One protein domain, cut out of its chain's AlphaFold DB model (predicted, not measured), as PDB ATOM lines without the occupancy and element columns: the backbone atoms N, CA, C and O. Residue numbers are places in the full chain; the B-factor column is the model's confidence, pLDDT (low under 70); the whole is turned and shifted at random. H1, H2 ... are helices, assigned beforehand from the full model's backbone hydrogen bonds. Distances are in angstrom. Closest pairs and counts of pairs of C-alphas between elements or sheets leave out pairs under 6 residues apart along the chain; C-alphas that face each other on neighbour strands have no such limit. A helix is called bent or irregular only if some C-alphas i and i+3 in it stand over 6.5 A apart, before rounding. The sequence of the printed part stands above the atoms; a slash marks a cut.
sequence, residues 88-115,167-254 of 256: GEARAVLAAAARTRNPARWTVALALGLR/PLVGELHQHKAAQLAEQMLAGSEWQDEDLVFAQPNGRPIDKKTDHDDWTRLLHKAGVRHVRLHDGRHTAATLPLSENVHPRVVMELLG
ATOM      1  N   GLY A  88      -0.165 -19.160  23.991       77.75
ATOM      2  CA  GLY A  88       0.837 -19.901  24.762       77.75
ATOM      3  C   GLY A  88       1.858 -20.626  23.881       77.75
ATOM      4  O   GLY A  88       3.058 -20.548  24.141       77.75
ATOM      5  N   GLU A  89       1.402 -21.264  22.799       82.88
ATOM      6  CA  GLU A  89       2.276 -21.922  21.820       82.88
ATOM      7  C   GLU A  89       3.164 -20.897  21.099       82.88
ATOM      8  O   GLU A  89       4.375 -21.088  20.985       82.88
ATOM      9  N   ALA A  90       2.590 -19.770  20.665       82.00
ATOM     10  CA  ALA A  90       3.334 -18.685  20.033       82.00
ATOM     11  C   ALA A  90       4.416 -18.117  20.970       82.00
ATOM     12  O   ALA A  90       5.552 -17.913  20.543       82.00
ATOM     13  N   ARG A  91       4.107 -17.943  22.261       82.12
ATOM     14  CA  ARG A  91       5.088 -17.515  23.270       82.12
ATOM     15  C   ARG A  91       6.208 -18.541  23.448       82.12
ATOM     16  O   ARG A  91       7.374 -18.152  23.478       82.12
ATOM     17  N   ALA A  92       5.887 -19.832  23.532       86.12
ATOM     18  CA  ALA A  92       6.892 -20.892  23.652       86.12
ATOM     19  C   ALA A  92       7.852 -20.907  22.449       86.12
ATOM     20  O   ALA A  92       9.068 -21.032  22.610       86.12
ATOM     21  N   VAL A  93       7.317 -20.701  21.244       87.75
ATOM     22  CA  VAL A  93       8.112 -20.594  20.016       87.75
ATOM     23  C   VAL A  93       9.014 -19.361  20.031       87.75
ATOM     24  O   VAL A  93      10.198 -19.485  19.715       87.75
ATOM     25  N   LEU A  94       8.509 -18.190  20.435       87.50
ATOM     26  CA  LEU A  94       9.326 -16.974  20.544       87.50
ATOM     27  C   LEU A  94      10.422 -17.103  21.611       87.50
ATOM     28  O   LEU A  94      11.562 -16.708  21.372       87.50
ATOM     29  N   ALA A  95      10.124 -17.740  22.744       87.81
ATOM     30  CA  ALA A  95      11.119 -18.034  23.774       87.81
ATOM     31  C   ALA A  95      12.232 -18.964  23.253       87.81
ATOM     32  O   ALA A  95      13.412 -18.754  23.539       87.81
ATOM     33  N   ALA A  96      11.884 -19.968  22.440       90.25
ATOM     34  CA  ALA A  96      12.866 -20.816  21.767       90.25
ATOM     35  C   ALA A  96      13.666 -20.045  20.696       90.25
ATOM     36  O   ALA A  96      14.866 -20.284  20.523       90.25
ATOM     37  N   ALA A  97      13.018 -19.107  19.998       90.69
ATOM     38  CA  ALA A  97      13.614 -18.280  18.954       90.69
ATOM     39  C   ALA A  97      14.604 -17.239  19.489       90.69
ATOM     40  O   ALA A  97      15.579 -16.944  18.797       90.69
ATOM     41  N   ALA A  98      14.425 -16.751  20.720       88.06
ATOM     42  CA  ALA A  98      15.311 -15.777  21.369       88.06
ATOM     43  C   ALA A  98      16.787 -16.223  21.442       88.06
ATOM     44  O   ALA A  98      17.682 -15.399  21.584       88.06
ATOM     45  N   ARG A  99      17.055 -17.533  21.331       86.81
ATOM     46  CA  ARG A  99      18.410 -18.119  21.317       86.81
ATOM     47  C   ARG A  99      18.963 -18.362  19.910       86.81
ATOM     48  O   ARG A  99      19.985 -19.028  19.759       86.81
ATOM     49  N   THR A 100      18.257 -17.921  18.875       90.62
ATOM     50  CA  THR A 100      18.693 -18.035  17.479       90.62
ATOM     51  C   THR A 100      19.325 -16.732  17.007       90.62
ATOM     52  O   THR A 100      19.213 -15.711  17.672       90.62
ATOM     53  N   ARG A 101      19.994 -16.763  15.849       90.06
ATOM     54  CA  ARG A 101      20.648 -15.583  15.271       90.06
ATOM     55  C   ARG A 101      19.661 -14.478  14.876       90.06
ATOM     56  O   ARG A 101      19.938 -13.312  15.097       90.06
ATOM     57  N   ASN A 102      18.509 -14.857  14.317       90.56
ATOM     58  CA  ASN A 102      17.503 -13.923  13.802       90.56
ATOM     59  C   ASN A 102      16.184 -14.057  14.590       90.56
ATOM     60  O   ASN A 102      15.191 -14.501  14.012       90.56
ATOM     61  N   PRO A 103      16.126 -13.716  15.892       91.06
ATOM     62  CA  PRO A 103      14.898 -13.856  16.681       91.06
ATOM     63  C   PRO A 103      13.765 -12.976  16.125       91.06
ATOM     64  O   PRO A 103      12.655 -13.466  15.907       91.06
ATOM     65  N   ALA A 104      14.098 -11.740  15.732       92.06
ATOM     66  CA  ALA A 104      13.176 -10.760  15.156       92.06
ATOM     67  C   ALA A 104      12.436 -11.266  13.909       92.06
ATOM     68  O   ALA A 104      11.303 -10.860  13.646       92.06
ATOM     69  N   ARG A 105      13.029 -12.200  13.150       93.00
ATOM     70  CA  ARG A 105      12.397 -12.823  11.976       93.00
ATOM     71  C   ARG A 105      11.079 -13.504  12.333       93.00
ATOM     72  O   ARG A 105      10.132 -13.459  11.540       93.00
ATOM     73  N   TRP A 106      11.035 -14.151  13.492       89.88
ATOM     74  CA  TRP A 106       9.894 -14.934  13.953       89.88
ATOM     75  C   TRP A 106       8.853 -14.039  14.600       89.88
ATOM     76  O   TRP A 106       7.676 -14.146  14.255       89.88
ATOM     77  N   THR A 107       9.290 -13.092  15.431       87.38
ATOM     78  CA  THR A 107       8.402 -12.099  16.035       87.38
ATOM     79  C   THR A 107       7.681 -11.289  14.969       87.38
ATOM     80  O   THR A 107       6.457 -11.219  14.993       87.38
ATOM     81  N   VAL A 108       8.395 -10.757  13.971       88.12
ATOM     82  CA  VAL A 108       7.782  -9.995  12.872       88.12
ATOM     83  C   VAL A 108       6.767 -10.840  12.100       88.12
ATOM     84  O   VAL A 108       5.699 -10.341  11.756       88.12
ATOM     85  N   ALA A 109       7.054 -12.115  11.825       86.38
ATOM     86  CA  ALA A 109       6.117 -12.964  11.090       86.38
ATOM     87  C   ALA A 109       4.852 -13.301  11.884       86.38
ATOM     88  O   ALA A 109       3.766 -13.247  11.309       86.38
ATOM     89  N   LEU A 110       4.984 -13.619  13.174       82.19
ATOM     90  CA  LEU A 110       3.847 -13.934  14.042       82.19
ATOM     91  C   LEU A 110       3.030 -12.686  14.387       82.19
ATOM     92  O   LEU A 110       1.805 -12.742  14.378       82.19
ATOM     93  N   ALA A 111       3.701 -11.557  14.623       79.38
ATOM     94  CA  ALA A 111       3.063 -10.274  14.865       79.38
ATOM     95  C   ALA A 111       2.330  -9.796  13.613       79.38
ATOM     96  O   ALA A 111       1.126  -9.609  13.645       79.38
ATOM     97  N   LEU A 112       3.035  -9.621  12.495       79.81
ATOM     98  CA  LEU A 112       2.516  -8.929  11.312       79.81
ATOM     99  C   LEU A 112       1.812  -9.837  10.298       79.81
ATOM    100  O   LEU A 112       1.283  -9.350   9.294       79.81
ATOM    101  N   GLY A 113       1.834 -11.155  10.508       79.75
ATOM    102  CA  GLY A 113       1.251 -12.122   9.579       79.75
ATOM    103  C   GLY A 113       1.866 -12.037   8.176       79.75
ATOM    104  O   GLY A 113       1.153 -12.138   7.167       79.75
ATOM    105  N   LEU A 114       3.177 -11.778   8.089       83.31
ATOM    106  CA  LEU A 114       3.888 -11.721   6.810       83.31
ATOM    107  C   LEU A 114       4.015 -13.115   6.203       83.31
ATOM    108  O   LEU A 114       4.318 -14.094   6.887       83.31
ATOM    109  N   ARG A 115       3.837 -13.209   4.883       86.56
ATOM    110  CA  ARG A 115       4.149 -14.450   4.169       86.56
ATOM    111  C   ARG A 115       5.655 -14.674   4.220       86.56
ATOM    112  O   ARG A 115       6.426 -13.719   4.167       86.56
ATOM    113  N   PRO A 167       7.209  -2.400  21.113       83.38
ATOM    114  CA  PRO A 167       8.121  -3.470  21.520       83.38
ATOM    115  C   PRO A 167       8.863  -4.112  20.334       83.38
ATOM    116  O   PRO A 167      10.050  -4.415  20.437       83.38
ATOM    117  N   LEU A 168       8.199  -4.237  19.180       86.31
ATOM    118  CA  LEU A 168       8.789  -4.788  17.958       86.31
ATOM    119  C   LEU A 168       9.809  -3.827  17.332       86.31
ATOM    120  O   LEU A 168      10.816  -4.268  16.787       86.31
ATOM    121  N   VAL A 169       9.587  -2.514  17.442       90.25
ATOM    122  CA  VAL A 169      10.574  -1.497  17.036       90.25
ATOM    123  C   VAL A 169      11.857  -1.638  17.861       90.25
ATOM    124  O   VAL A 169      12.954  -1.605  17.305       90.25
ATOM    125  N   GLY A 170      11.733  -1.849  19.175       89.94
ATOM    126  CA  GLY A 170      12.874  -2.106  20.057       89.94
ATOM    127  C   GLY A 170      13.664  -3.356  19.655       89.94
ATOM    128  O   GLY A 170      14.890  -3.308  19.560       89.94
ATOM    129  N   GLU A 171      12.968  -4.451  19.352       90.62
ATOM    130  CA  GLU A 171      13.591  -5.692  18.877       90.62
ATOM    131  C   GLU A 171      14.288  -5.509  17.517       90.62
ATOM    132  O   GLU A 171      15.407  -5.981  17.323       90.62
ATOM    133  N   LEU A 172      13.683  -4.757  16.591       93.62
ATOM    134  CA  LEU A 172      14.296  -4.442  15.297       93.62
ATOM    135  C   LEU A 172      15.546  -3.563  15.433       93.62
ATOM    136  O   LEU A 172      16.499  -3.761  14.682       93.62
ATOM    137  N   HIS A 173      15.596  -2.638  16.398       94.56
ATOM    138  CA  HIS A 173      16.825  -1.896  16.699       94.56
ATOM    139  C   HIS A 173      17.948  -2.815  17.188       94.56
ATOM    140  O   HIS A 173      19.077  -2.705  16.706       94.56
ATOM    141  N   GLN A 174      17.648  -3.741  18.105       93.38
ATOM    142  CA  GLN A 174      18.628  -4.718  18.592       93.38
ATOM    143  C   GLN A 174      19.117  -5.623  17.458       93.38
ATOM    144  O   GLN A 174      20.319  -5.844  17.313       93.38
ATOM    145  N   HIS A 175      18.194  -6.080  16.609       95.38
ATOM    146  CA  HIS A 175      18.509  -6.877  15.429       95.38
ATOM    147  C   HIS A 175      19.419  -6.122  14.452       95.38
ATOM    148  O   HIS A 175      20.428  -6.666  14.007       95.38
ATOM    149  N   LYS A 176      19.132  -4.842  14.176       95.06
ATOM    150  CA  LYS A 176      19.975  -3.993  13.319       95.06
ATOM    151  C   LYS A 176      21.388  -3.829  13.881       95.06
ATOM    152  O   LYS A 176      22.358  -3.901  13.131       95.06
ATOM    153  N   ALA A 177      21.508  -3.622  15.192       94.75
ATOM    154  CA  ALA A 177      22.802  -3.498  15.858       94.75
ATOM    155  C   ALA A 177      23.608  -4.808  15.803       94.75
ATOM    156  O   ALA A 177      24.799  -4.780  15.493       94.75
ATOM    157  N   ALA A 178      22.960  -5.952  16.042       93.56
ATOM    158  CA  ALA A 178      23.591  -7.267  15.929       93.56
ATOM    159  C   ALA A 178      24.069  -7.543  14.495       93.56
ATOM    160  O   ALA A 178      25.208  -7.955  14.293       93.56
ATOM    161  N   GLN A 179      23.238  -7.239  13.496       94.56
ATOM    162  CA  GLN A 179      23.595  -7.406  12.089       94.56
ATOM    163  C   GLN A 179      24.783  -6.525  11.680       94.56
ATOM    164  O   GLN A 179      25.654  -6.982  10.947       94.56
ATOM    165  N   LEU A 180      24.856  -5.284  12.171       93.75
ATOM    166  CA  LEU A 180      26.001  -4.408  11.916       93.75
ATOM    167  C   LEU A 180      27.299  -4.990  12.500       93.75
ATOM    168  O   LEU A 180      28.339  -4.944  11.849       93.75
ATOM    169  N   ALA A 181      27.245  -5.583  13.695       93.38
ATOM    170  CA  ALA A 181      28.400  -6.264  14.278       93.38
ATOM    171  C   ALA A 181      28.840  -7.476  13.433       93.38
ATOM    172  O   ALA A 181      30.035  -7.687  13.227       93.38
ATOM    173  N   GLU A 182      27.891  -8.241  12.891       92.06
ATOM    174  CA  GLU A 182      28.185  -9.347  11.973       92.06
ATOM    175  C   GLU A 182      28.779  -8.863  10.650       92.06
ATOM    176  O   GLU A 182      29.727  -9.466  10.154       92.06
ATOM    177  N   GLN A 183      28.278  -7.752  10.108       92.94
ATOM    178  CA  GLN A 183      28.839  -7.114   8.920       92.94
ATOM    179  C   GLN A 183      30.297  -6.700   9.150       92.94
ATOM    180  O   GLN A 183      31.152  -6.959   8.304       92.94
ATOM    181  N   MET A 184      30.601  -6.110  10.309       92.69
ATOM    182  CA  MET A 184      31.975  -5.756  10.678       92.69
ATOM    183  C   MET A 184      32.878  -6.988  10.802       92.69
ATOM    184  O   MET A 184      34.037  -6.930  10.398       92.69
ATOM    185  N   LEU A 185      32.356  -8.101  11.327       92.25
ATOM    186  CA  LEU A 185      33.098  -9.356  11.464       92.25
ATOM    187  C   LEU A 185      33.346 -10.044  10.112       92.25
ATOM    188  O   LEU A 185      34.431 -10.570   9.884       92.25
ATOM    189  N   ALA A 186      32.351 -10.041   9.224       91.19
ATOM    190  CA  ALA A 186      32.433 -10.657   7.900       91.19
ATOM    191  C   ALA A 186      33.308  -9.853   6.921       91.19
ATOM    192  O   ALA A 186      33.854 -10.414   5.969       91.19
ATOM    193  N   GLY A 187      33.454  -8.540   7.136       92.75
ATOM    194  CA  GLY A 187      34.316  -7.679   6.332       92.75
ATOM    195  C   GLY A 187      33.989  -7.772   4.838       92.75
ATOM    196  O   GLY A 187      32.871  -7.491   4.416       92.75
ATOM    197  N   SER A 188      34.963  -8.193   4.028       91.62
ATOM    198  CA  SER A 188      34.811  -8.318   2.571       91.62
ATOM    199  C   SER A 188      33.886  -9.449   2.118       91.62
ATOM    200  O   SER A 188      33.493  -9.474   0.954       91.62
ATOM    201  N   GLU A 189      33.554 -10.404   2.990       91.62
ATOM    202  CA  GLU A 189      32.621 -11.487   2.655       91.62
ATOM    203  C   GLU A 189      31.153 -11.048   2.737       91.62
ATOM    204  O   GLU A 189      30.270 -11.752   2.237       91.62
ATOM    205  N   TRP A 190      30.884  -9.892   3.353       92.75
ATOM    206  CA  TRP A 190      29.538  -9.357   3.476       92.75
ATOM    207  C   TRP A 190      29.017  -8.828   2.138       92.75
ATOM    208  O   TRP A 190      29.568  -7.896   1.552       92.75
ATOM    209  N   GLN A 191      27.905  -9.392   1.678       91.88
ATOM    210  CA  GLN A 191      27.172  -8.926   0.506       91.88
ATOM    211  C   GLN A 191      26.010  -8.055   0.971       91.88
ATOM    212  O   GLN A 191      25.015  -8.559   1.487       91.88
ATOM    213  N   ASP A 192      26.158  -6.741   0.815       88.75
ATOM    214  CA  ASP A 192      25.136  -5.793   1.245       88.75
ATOM    215  C   ASP A 192      23.992  -5.704   0.225       88.75
ATOM    216  O   ASP A 192      24.097  -5.055  -0.815       88.75
ATOM    217  N   GLU A 193      22.893  -6.389   0.535       88.75
ATOM    218  CA  GLU A 193      21.628  -6.322  -0.206       88.75
ATOM    219  C   GLU A 193      20.537  -5.544   0.564       88.75
ATOM    220  O   GLU A 193      19.349  -5.644   0.236       88.75
ATOM    221  N   ASP A 194      20.923  -4.785   1.602       92.38
ATOM    222  CA  ASP A 194      20.034  -4.038   2.508       92.38
ATOM    223  C   ASP A 194      18.958  -4.911   3.191       92.38
ATOM    224  O   ASP A 194      17.902  -4.431   3.598       92.38
ATOM    225  N   LEU A 195      19.183  -6.225   3.291       94.44
ATOM    226  CA  LEU A 195      18.204  -7.173   3.826       94.44
ATOM    227  C   LEU A 195      18.102  -7.080   5.346       94.44
ATOM    228  O   LEU A 195      19.107  -7.134   6.054       94.44
ATOM    229  N   VAL A 196      16.869  -7.070   5.852       95.31
ATOM    230  CA  VAL A 196      16.604  -7.123   7.297       95.31
ATOM    231  C   VAL A 196      16.978  -8.493   7.844       95.31
ATOM    232  O   VAL A 196      17.640  -8.600   8.869       95.31
ATOM    233  N   PHE A 197      16.594  -9.564   7.147       94.88
ATOM    234  CA  PHE A 197      16.915 -10.935   7.541       94.88
ATOM    235  C   PHE A 197      17.861 -11.563   6.522       94.88
ATOM    236  O   PHE A 197      17.438 -12.058   5.477       94.88
ATOM    237  N   ALA A 198      19.149 -11.545   6.850       93.81
ATOM    238  CA  ALA A 198      20.216 -12.054   6.000       93.81
ATOM    239  C   ALA A 198      20.904 -13.285   6.609       93.81
ATOM    240  O   ALA A 198      20.773 -13.588   7.799       93.81
ATOM    241  N   GLN A 199      21.672 -13.994   5.787       93.00
ATOM    242  CA  GLN A 199      22.679 -14.971   6.209       93.00
ATOM    243  C   GLN A 199      23.914 -14.267   6.820       93.00
ATOM    244  O   GLN A 199      24.000 -13.041   6.743       93.00
ATOM    245  N   PRO A 200      24.860 -14.988   7.463       90.75
ATOM    246  CA  PRO A 200      26.052 -14.374   8.078       90.75
ATOM    247  C   PRO A 200      26.947 -13.613   7.094       90.75
ATOM    248  O   PRO A 200      27.709 -12.746   7.491       90.75
ATOM    249  N   ASN A 201      26.819 -13.918   5.805       90.25
ATOM    250  CA  ASN A 201      27.519 -13.266   4.702       90.25
ATOM    251  C   ASN A 201      26.679 -12.171   4.012       90.25
ATOM    252  O   ASN A 201      26.982 -11.800   2.884       90.25
ATOM    253  N   GLY A 202      25.572 -11.719   4.610       90.50
ATOM    254  CA  GLY A 202      24.692 -10.687   4.040       90.50
ATOM    255  C   GLY A 202      23.724 -11.164   2.946       90.50
ATOM    256  O   GLY A 202      22.758 -10.475   2.627       90.50
ATOM    257  N   ARG A 203      23.892 -12.389   2.433       92.06
ATOM    258  CA  ARG A 203      23.062 -12.943   1.351       92.06
ATOM    259  C   ARG A 203      21.645 -13.303   1.819       92.06
ATOM    260  O   ARG A 203      21.445 -13.618   2.997       92.06
ATOM    261  N   PRO A 204      20.658 -13.374   0.910       92.81
ATOM    262  CA  PRO A 204      19.296 -13.770   1.258       92.81
ATOM    263  C   PRO A 204      19.197 -15.205   1.771       92.81
ATOM    264  O   PRO A 204      19.868 -16.111   1.275       92.81
ATOM    265  N   ILE A 205      18.317 -15.425   2.746       92.88
ATOM    266  CA  ILE A 205      18.017 -16.755   3.290       92.88
ATOM    267  C   ILE A 205      17.139 -17.526   2.293       92.88
ATOM    268  O   ILE A 205      16.163 -16.996   1.757       92.88
ATOM    269  N   ASP A 206      17.466 -18.796   2.045       90.88
ATOM    270  CA  ASP A 206      16.631 -19.656   1.207       90.88
ATOM    271  C   ASP A 206      15.339 -20.059   1.938       90.88
ATOM    272  O   ASP A 206      15.349 -20.370   3.130       90.88
ATOM    273  N   LYS A 207      14.217 -20.117   1.211       90.44
ATOM    274  CA  LYS A 207      12.912 -20.509   1.772       90.44
ATOM    275  C   LYS A 207      12.937 -21.880   2.440       90.44
ATOM    276  O   LYS A 207      12.219 -22.086   3.416       90.44
ATOM    277  N   LYS A 208      13.723 -22.820   1.905       90.50
ATOM    278  CA  LYS A 208      13.877 -24.152   2.487       90.50
ATOM    279  C   LYS A 208      14.576 -24.062   3.838       90.50
ATOM    280  O   LYS A 208      14.073 -24.623   4.799       90.50
ATOM    281  N   THR A 209      15.676 -23.315   3.923       91.94
ATOM    282  CA  THR A 209      16.404 -23.104   5.181       91.94
ATOM    283  C   THR A 209      15.514 -22.449   6.234       91.94
ATOM    284  O   THR A 209      15.407 -22.968   7.338       91.94
ATOM    285  N   ASP A 210      14.793 -21.385   5.873       93.12
ATOM    286  CA  ASP A 210      13.850 -20.712   6.776       93.12
ATOM    287  C   ASP A 210      12.713 -21.653   7.231       93.12
ATOM    288  O   ASP A 210      12.344 -21.669   8.401       93.12
ATOM    289  N   HIS A 211      12.196 -22.510   6.345       91.69
ATOM    290  CA  HIS A 211      11.206 -23.529   6.713       91.69
ATOM    291  C   HIS A 211      11.769 -24.593   7.673       91.69
ATOM    292  O   HIS A 211      11.092 -25.023   8.614       91.69
ATOM    293  N   ASP A 212      12.998 -25.041   7.435       93.06
ATOM    294  CA  ASP A 212      13.651 -26.059   8.254       93.06
ATOM    295  C   ASP A 212      13.993 -25.491   9.648       93.06
ATOM    296  O   ASP A 212      13.800 -26.173  10.659       93.06
ATOM    297  N   ASP A 213      14.398 -24.219   9.725       93.44
ATOM    298  CA  ASP A 213      14.605 -23.490  10.982       93.44
ATOM    299  C   ASP A 213      13.297 -23.313  11.759       93.44
ATOM    300  O   ASP A 213      13.255 -23.565  12.966       93.44
ATOM    301  N   TRP A 214      12.205 -22.972  11.069       92.38
ATOM    302  CA  TRP A 214      10.873 -22.911  11.668       92.38
ATOM    303  C   TRP A 214      10.449 -24.255  12.266       92.38
ATOM    304  O   TRP A 214      10.031 -24.336  13.419       92.38
ATOM    305  N   THR A 215      10.608 -25.337  11.503       92.19
ATOM    306  CA  THR A 215      10.259 -26.689  11.957       92.19
ATOM    307  C   THR A 215      11.078 -27.085  13.187       92.19
ATOM    308  O   THR A 215      10.549 -27.665  14.137       92.19
ATOM    309  N   ARG A 216      12.364 -26.717  13.212       93.69
ATOM    310  CA  ARG A 216      13.244 -26.934  14.364       93.69
ATOM    311  C   ARG A 216      12.796 -26.136  15.587       93.69
ATOM    312  O   ARG A 216      12.893 -26.650  16.699       93.69
ATOM    313  N   LEU A 217      12.322 -24.905  15.401       92.19
ATOM    314  CA  LEU A 217      11.782 -24.083  16.483       92.19
ATOM    315  C   LEU A 217      10.510 -24.678  17.076       92.19
ATOM    316  O   LEU A 217      10.431 -24.797  18.295       92.19
ATOM    317  N   LEU A 218       9.570 -25.122  16.239       92.06
ATOM    318  CA  LEU A 218       8.354 -25.795  16.703       92.06
ATOM    319  C   LEU A 218       8.682 -27.033  17.540       92.06
ATOM    320  O   LEU A 218       8.175 -27.182  18.649       92.06
ATOM    321  N   HIS A 219       9.609 -27.865  17.057       93.38
ATOM    322  CA  HIS A 219      10.060 -29.040  17.798       93.38
ATOM    323  C   HIS A 219      10.705 -28.667  19.142       93.38
ATOM    324  O   HIS A 219      10.409 -29.281  20.161       93.38
ATOM    325  N   LYS A 220      11.569 -27.641  19.172       92.94
ATOM    326  CA  LYS A 220      12.186 -27.148  20.418       92.94
ATOM    327  C   LYS A 220      11.164 -26.588  21.407       92.94
ATOM    328  O   LYS A 220      11.368 -26.719  22.608       92.94
ATOM    329  N   ALA A 221      10.102 -25.967  20.908       89.44
ATOM    330  CA  ALA A 221       9.021 -25.422  21.718       89.44
ATOM    331  C   ALA A 221       8.008 -26.490  22.172       89.44
ATOM    332  O   ALA A 221       7.119 -26.175  22.956       89.44
ATOM    333  N   GLY A 222       8.119 -27.735  21.686       91.19
ATOM    334  CA  GLY A 222       7.143 -28.793  21.960       91.19
ATOM    335  C   GLY A 222       5.778 -28.538  21.313       91.19
ATOM    336  O   GLY A 222       4.773 -29.075  21.770       91.19
ATOM    337  N   VAL A 223       5.734 -27.709  20.269       87.81
ATOM    338  CA  VAL A 223       4.505 -27.305  19.581       87.81
ATOM    339  C   VAL A 223       4.298 -28.174  18.345       87.81
ATOM    340  O   VAL A 223       5.245 -28.567  17.658       87.81
ATOM    341  N   ARG A 224       3.033 -28.476  18.044       87.19
ATOM    342  CA  ARG A 224       2.638 -29.213  16.836       87.19
ATOM    343  C   ARG A 224       3.137 -28.521  15.563       87.19
ATOM    344  O   ARG A 224       3.318 -27.306  15.515       87.19
ATOM    345  N   HIS A 225       3.305 -29.292  14.491       85.31
ATOM    346  CA  HIS A 225       3.699 -28.708  13.213       85.31
ATOM    347  C   HIS A 225       2.584 -27.811  12.651       85.31
ATOM    348  O   HIS A 225       1.473 -28.275  12.393       85.31
ATOM    349  N   VAL A 226       2.903 -26.537  12.434       84.38
ATOM    350  CA  VAL A 226       2.040 -25.524  11.812       84.38
ATOM    351  C   VAL A 226       2.846 -24.763  10.767       84.38
ATOM    352  O   VAL A 226       4.064 -24.619  10.911       84.38
ATOM    353  N   ARG A 227       2.213 -24.231   9.718       79.56
ATOM    354  CA  ARG A 227       2.948 -23.344   8.806       79.56
ATOM    355  C   ARG A 227       3.076 -21.968   9.437       79.56
ATOM    356  O   ARG A 227       2.115 -21.428   9.970       79.56
ATOM    357  N   LEU A 228       4.243 -21.349   9.281       72.75
ATOM    358  CA  LEU A 228       4.512 -20.011   9.814       72.75
ATOM    359  C   LEU A 228       3.468 -18.967   9.375       72.75
ATOM    360  O   LEU A 228       3.057 -18.123  10.163       72.75
ATOM    361  N   HIS A 229       3.023 -19.028   8.117       68.25
ATOM    362  CA  HIS A 229       2.044 -18.084   7.571       68.25
ATOM    363  C   HIS A 229       0.587 -18.467   7.859       68.25
ATOM    364  O   HIS A 229      -0.287 -17.624   7.661       68.25
ATOM    365  N   ASP A 230       0.326 -19.671   8.380       59.56
ATOM    366  CA  ASP A 230      -0.975 -19.995   8.974       59.56
ATOM    367  C   ASP A 230      -1.162 -19.216  10.293       59.56
ATOM    368  O   ASP A 230      -2.285 -19.012  10.736       59.56
ATOM    369  N   GLY A 231      -0.087 -18.643  10.859       49.41
ATOM    370  CA  GLY A 231      -0.134 -17.658  11.946       49.41
ATOM    371  C   GLY A 231      -0.893 -16.367  11.604       49.41
ATOM    372  O   GLY A 231      -1.314 -15.654  12.513       49.41
ATOM    373  N   ARG A 232      -1.189 -16.095  10.319       53.91
ATOM    374  CA  ARG A 232      -2.214 -15.092   9.964       53.91
ATOM    375  C   ARG A 232      -3.557 -15.403  10.612       53.91
ATOM    376  O   ARG A 232      -4.277 -14.469  10.930       53.91
ATOM    377  N   HIS A 233      -3.878 -16.680  10.820       51.09
ATOM    378  CA  HIS A 233      -5.081 -17.085  11.528       51.09
ATOM    379  C   HIS A 233      -4.966 -16.844  13.032       51.09
ATOM    380  O   HIS A 233      -5.963 -16.440  13.596       51.09
ATOM    381  N   THR A 234      -3.785 -16.943  13.659       52.62
ATOM    382  CA  THR A 234      -3.565 -16.508  15.059       52.62
ATOM    383  C   THR A 234      -3.760 -15.001  15.231       52.62
ATOM    384  O   THR A 234      -4.383 -14.555  16.188       52.62
ATOM    385  N   ALA A 235      -3.263 -14.203  14.280       47.81
ATOM    386  CA  ALA A 235      -3.492 -12.761  14.272       47.81
ATOM    387  C   ALA A 235      -4.952 -12.389  13.926       47.81
ATOM    388  O   ALA A 235      -5.410 -11.322  14.327       47.81
ATOM    389  N   ALA A 236      -5.675 -13.252  13.195       42.50
ATOM    390  CA  ALA A 236      -7.049 -13.023  12.731       42.50
ATOM    391  C   ALA A 236      -8.152 -13.651  13.608       42.50
ATOM    392  O   ALA A 236      -9.301 -13.233  13.493       42.50
ATOM    393  N   THR A 237      -7.855 -14.632  14.471       43.78
ATOM    394  CA  THR A 237      -8.814 -15.192  15.449       43.78
ATOM    395  C   THR A 237      -9.086 -14.247  16.617       43.78
ATOM    396  O   THR A 237      -9.997 -14.494  17.405       43.78
ATOM    397  N   LEU A 238      -8.352 -13.137  16.711       45.72
ATOM    398  CA  LEU A 238      -8.670 -12.025  17.598       45.72
ATOM    399  C   LEU A 238      -9.481 -10.975  16.819       45.72
ATOM    400  O   LEU A 238      -9.103 -10.665  15.689       45.72
ATOM    401  N   PRO A 239     -10.603 -10.460  17.368       38.16
ATOM    402  CA  PRO A 239     -11.617  -9.738  16.603       38.16
ATOM    403  C   PRO A 239     -11.060  -8.651  15.678       38.16
ATOM    404  O   PRO A 239     -10.358  -7.731  16.091       38.16
ATOM    405  N   LEU A 240     -11.424  -8.827  14.410       39.31
ATOM    406  CA  LEU A 240     -11.038  -8.093  13.217       39.31
ATOM    407  C   LEU A 240     -11.546  -6.647  13.228       39.31
ATOM    408  O   LEU A 240     -12.729  -6.404  12.990       39.31
ATOM    409  N   SER A 241     -10.643  -5.682  13.367       32.81
ATOM    410  CA  SER A 241     -10.871  -4.372  12.742       32.81
ATOM    411  C   SER A 241      -9.600  -3.674  12.275       32.81
ATOM    412  O   SER A 241      -9.667  -2.984  11.266       32.81
ATOM    413  N   GLU A 242      -8.429  -3.916  12.866       40.09
ATOM    414  CA  GLU A 242      -7.171  -3.349  12.364       40.09
ATOM    415  C   GLU A 242      -6.027  -4.353  12.527       40.09
ATOM    416  O   GLU A 242      -5.923  -5.032  13.548       40.09
ATOM    417  N   ASN A 243      -5.211  -4.495  11.476       44.78
ATOM    418  CA  ASN A 243      -4.063  -5.398  11.402       44.78
ATOM    419  C   ASN A 243      -3.294  -5.446  12.729       44.78
ATOM    420  O   ASN A 243      -2.645  -4.470  13.092       44.78
ATOM    421  N   VAL A 244      -3.296  -6.631  13.350       51.53
ATOM    422  CA  VAL A 244      -2.482  -6.988  14.518       51.53
ATOM    423  C   VAL A 244      -2.832  -6.152  15.738       51.53
ATOM    424  O   VAL A 244      -2.283  -5.072  15.934       51.53
ATOM    425  N   HIS A 245      -3.689  -6.670  16.622       49.44
ATOM    426  CA  HIS A 245      -3.929  -5.989  17.889       49.44
ATOM    427  C   HIS A 245      -2.576  -5.861  18.614       49.44
ATOM    428  O   HIS A 245      -1.987  -6.886  18.977       49.44
ATOM    429  N   PRO A 246      -2.076  -4.635  18.877       53.12
ATOM    430  CA  PRO A 246      -0.794  -4.425  19.549       53.12
ATOM    431  C   PRO A 246      -0.719  -5.160  20.885       53.12
ATOM    432  O   PRO A 246       0.363  -5.466  21.354       53.12
ATOM    433  N   ARG A 247      -1.879  -5.497  21.464       52.09
ATOM    434  CA  ARG A 247      -2.055  -6.311  22.662       52.09
ATOM    435  C   ARG A 247      -1.452  -7.704  22.541       52.09
ATOM    436  O   ARG A 247      -0.821  -8.121  23.490       52.09
ATOM    437  N   VAL A 248      -1.568  -8.379  21.399       58.53
ATOM    438  CA  VAL A 248      -0.957  -9.705  21.196       58.53
ATOM    439  C   VAL A 248       0.547  -9.580  21.153       58.53
ATOM    440  O   VAL A 248       1.248 -10.348  21.784       58.53
ATOM    441  N   VAL A 249       1.054  -8.577  20.443       60.12
ATOM    442  CA  VAL A 249       2.494  -8.323  20.359       60.12
ATOM    443  C   VAL A 249       3.037  -7.879  21.713       60.12
ATOM    444  O   VAL A 249       4.097  -8.333  22.110       60.12
ATOM    445  N   MET A 250       2.290  -7.071  22.464       59.12
ATOM    446  CA  MET A 250       2.597  -6.713  23.847       59.12
ATOM    447  C   MET A 250       2.456  -7.895  24.808       59.12
ATOM    448  O   MET A 250       3.172  -7.921  25.783       59.12
ATOM    449  N   GLU A 251       1.594  -8.876  24.559       59.72
ATOM    450  CA  GLU A 251       1.454 -10.086  25.384       59.72
ATOM    451  C   GLU A 251       2.496 -11.158  25.017       59.72
ATOM    452  O   GLU A 251       2.904 -11.969  25.852       59.72
ATOM    453  N   LEU A 252       2.955 -11.156  23.765       60.25
ATOM    454  CA  LEU A 252       4.047 -11.985  23.259       60.25
ATOM    455  C   LEU A 252       5.413 -11.434  23.688       60.25
ATOM    456  O   LEU A 252       6.286 -12.220  24.044       60.25
ATOM    457  N   LEU A 253       5.591 -10.107  23.662       58.09
ATOM    458  CA  LEU A 253       6.847  -9.412  23.988       58.09
ATOM    459  C   LEU A 253       6.887  -8.826  25.405       58.09
ATOM    460  O   LEU A 253       7.956  -8.475  25.891       58.09
ATOM    461  N   GLY A 254       5.744  -8.706  26.071       44.06
ATOM    462  CA  GLY A 254       5.603  -8.153  27.413       44.06
ATOM    463  C   GLY A 254       4.962  -9.169  28.347       44.06
ATOM    464  O   GLY A 254       3.750  -9.332  28.363       44.06
TER     465      GLY A 254
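This is residues 88 to 115 and 167 to 254 of the 256 residues of the protein "Integrase" of Modestobacter versicolor (UniProt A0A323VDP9). Short, mostly crossed helices cluster round H2 in the middle, with H1, H5 and the first part of the long H3 packed on it, while the rest of H3 reaches away from the cluster along the longest axis. From the far end of H3 the long link of residues 190 to 206 folds back to H4, which packs on H1 with residues 217 to 221. The printed part has 116 residues with six named helices, H1 to H6 in that order, and no named strand; the class is all helix. It is compact, with a radius of gyration of the C-alphas of 14.8 A, yet elongated, spanning 48 by 27 by 21 A.

H1, residues 88 to 97, and H2, residues 103 to 112, form a helical hairpin at a shallow tilt of 31 degrees; their closest C-alphas, Ala 97 and Pro 103, are 5.1 A apart. H3, residues 167 to 189, touches H2 with residues 168 to 175 alone, closest at the C-alphas of Ala 104 and Glu 171, 6.3 A. H4, residues 207 to 221, touches H1 at a steep tilt of 64 degrees, closest at the C-alphas of Val 93 and Ala 221, 5.2 A. H5, residues 228 to 236, touches H2, closest at the C-alphas of Leu 110 and Gly 231, 5.8 A. H6, residues 246 to 253, touches H3, closest at the C-alphas of Pro 167 and Leu 253, 6.6 A, and only just touches H1, with 3 pairs of C-alphas within 8 A, the closest being Arg 91 and Leu 252 at 5.6 A. H3 and H4 are apart. Every O i to N i+4 pair is within hydrogen-bond range in H1, H2, H4 and H6, against 17 of 19 in H3 and 2 of 5 in H5, where 5 of 6 O i to N i+3 pairs are.

H1, 14.1 A long, begins at C-alpha 88 (0.837, -19.901, 24.762), and H2 is 14.4 A long. H3, 31.9 A, has a kink of 47 degrees near residue 183 and is irregular, with C-alphas 185 and 188 9.1 A apart. H4 is 20.9 A, H5 13.8 A and H6 10.1 A long, ending at C-alpha 253 (6.847, -9.412, 23.988).

The C-alphas farthest apart, Ser 188 and Pro 239, are 48.5 A apart. Residues 116 to 166 are not printed, and C-alphas 115 and 167 are 20.9 A apart across this cut. The link from H3 to H4 is long. Residues 229 to 254 have pLDDT under 70.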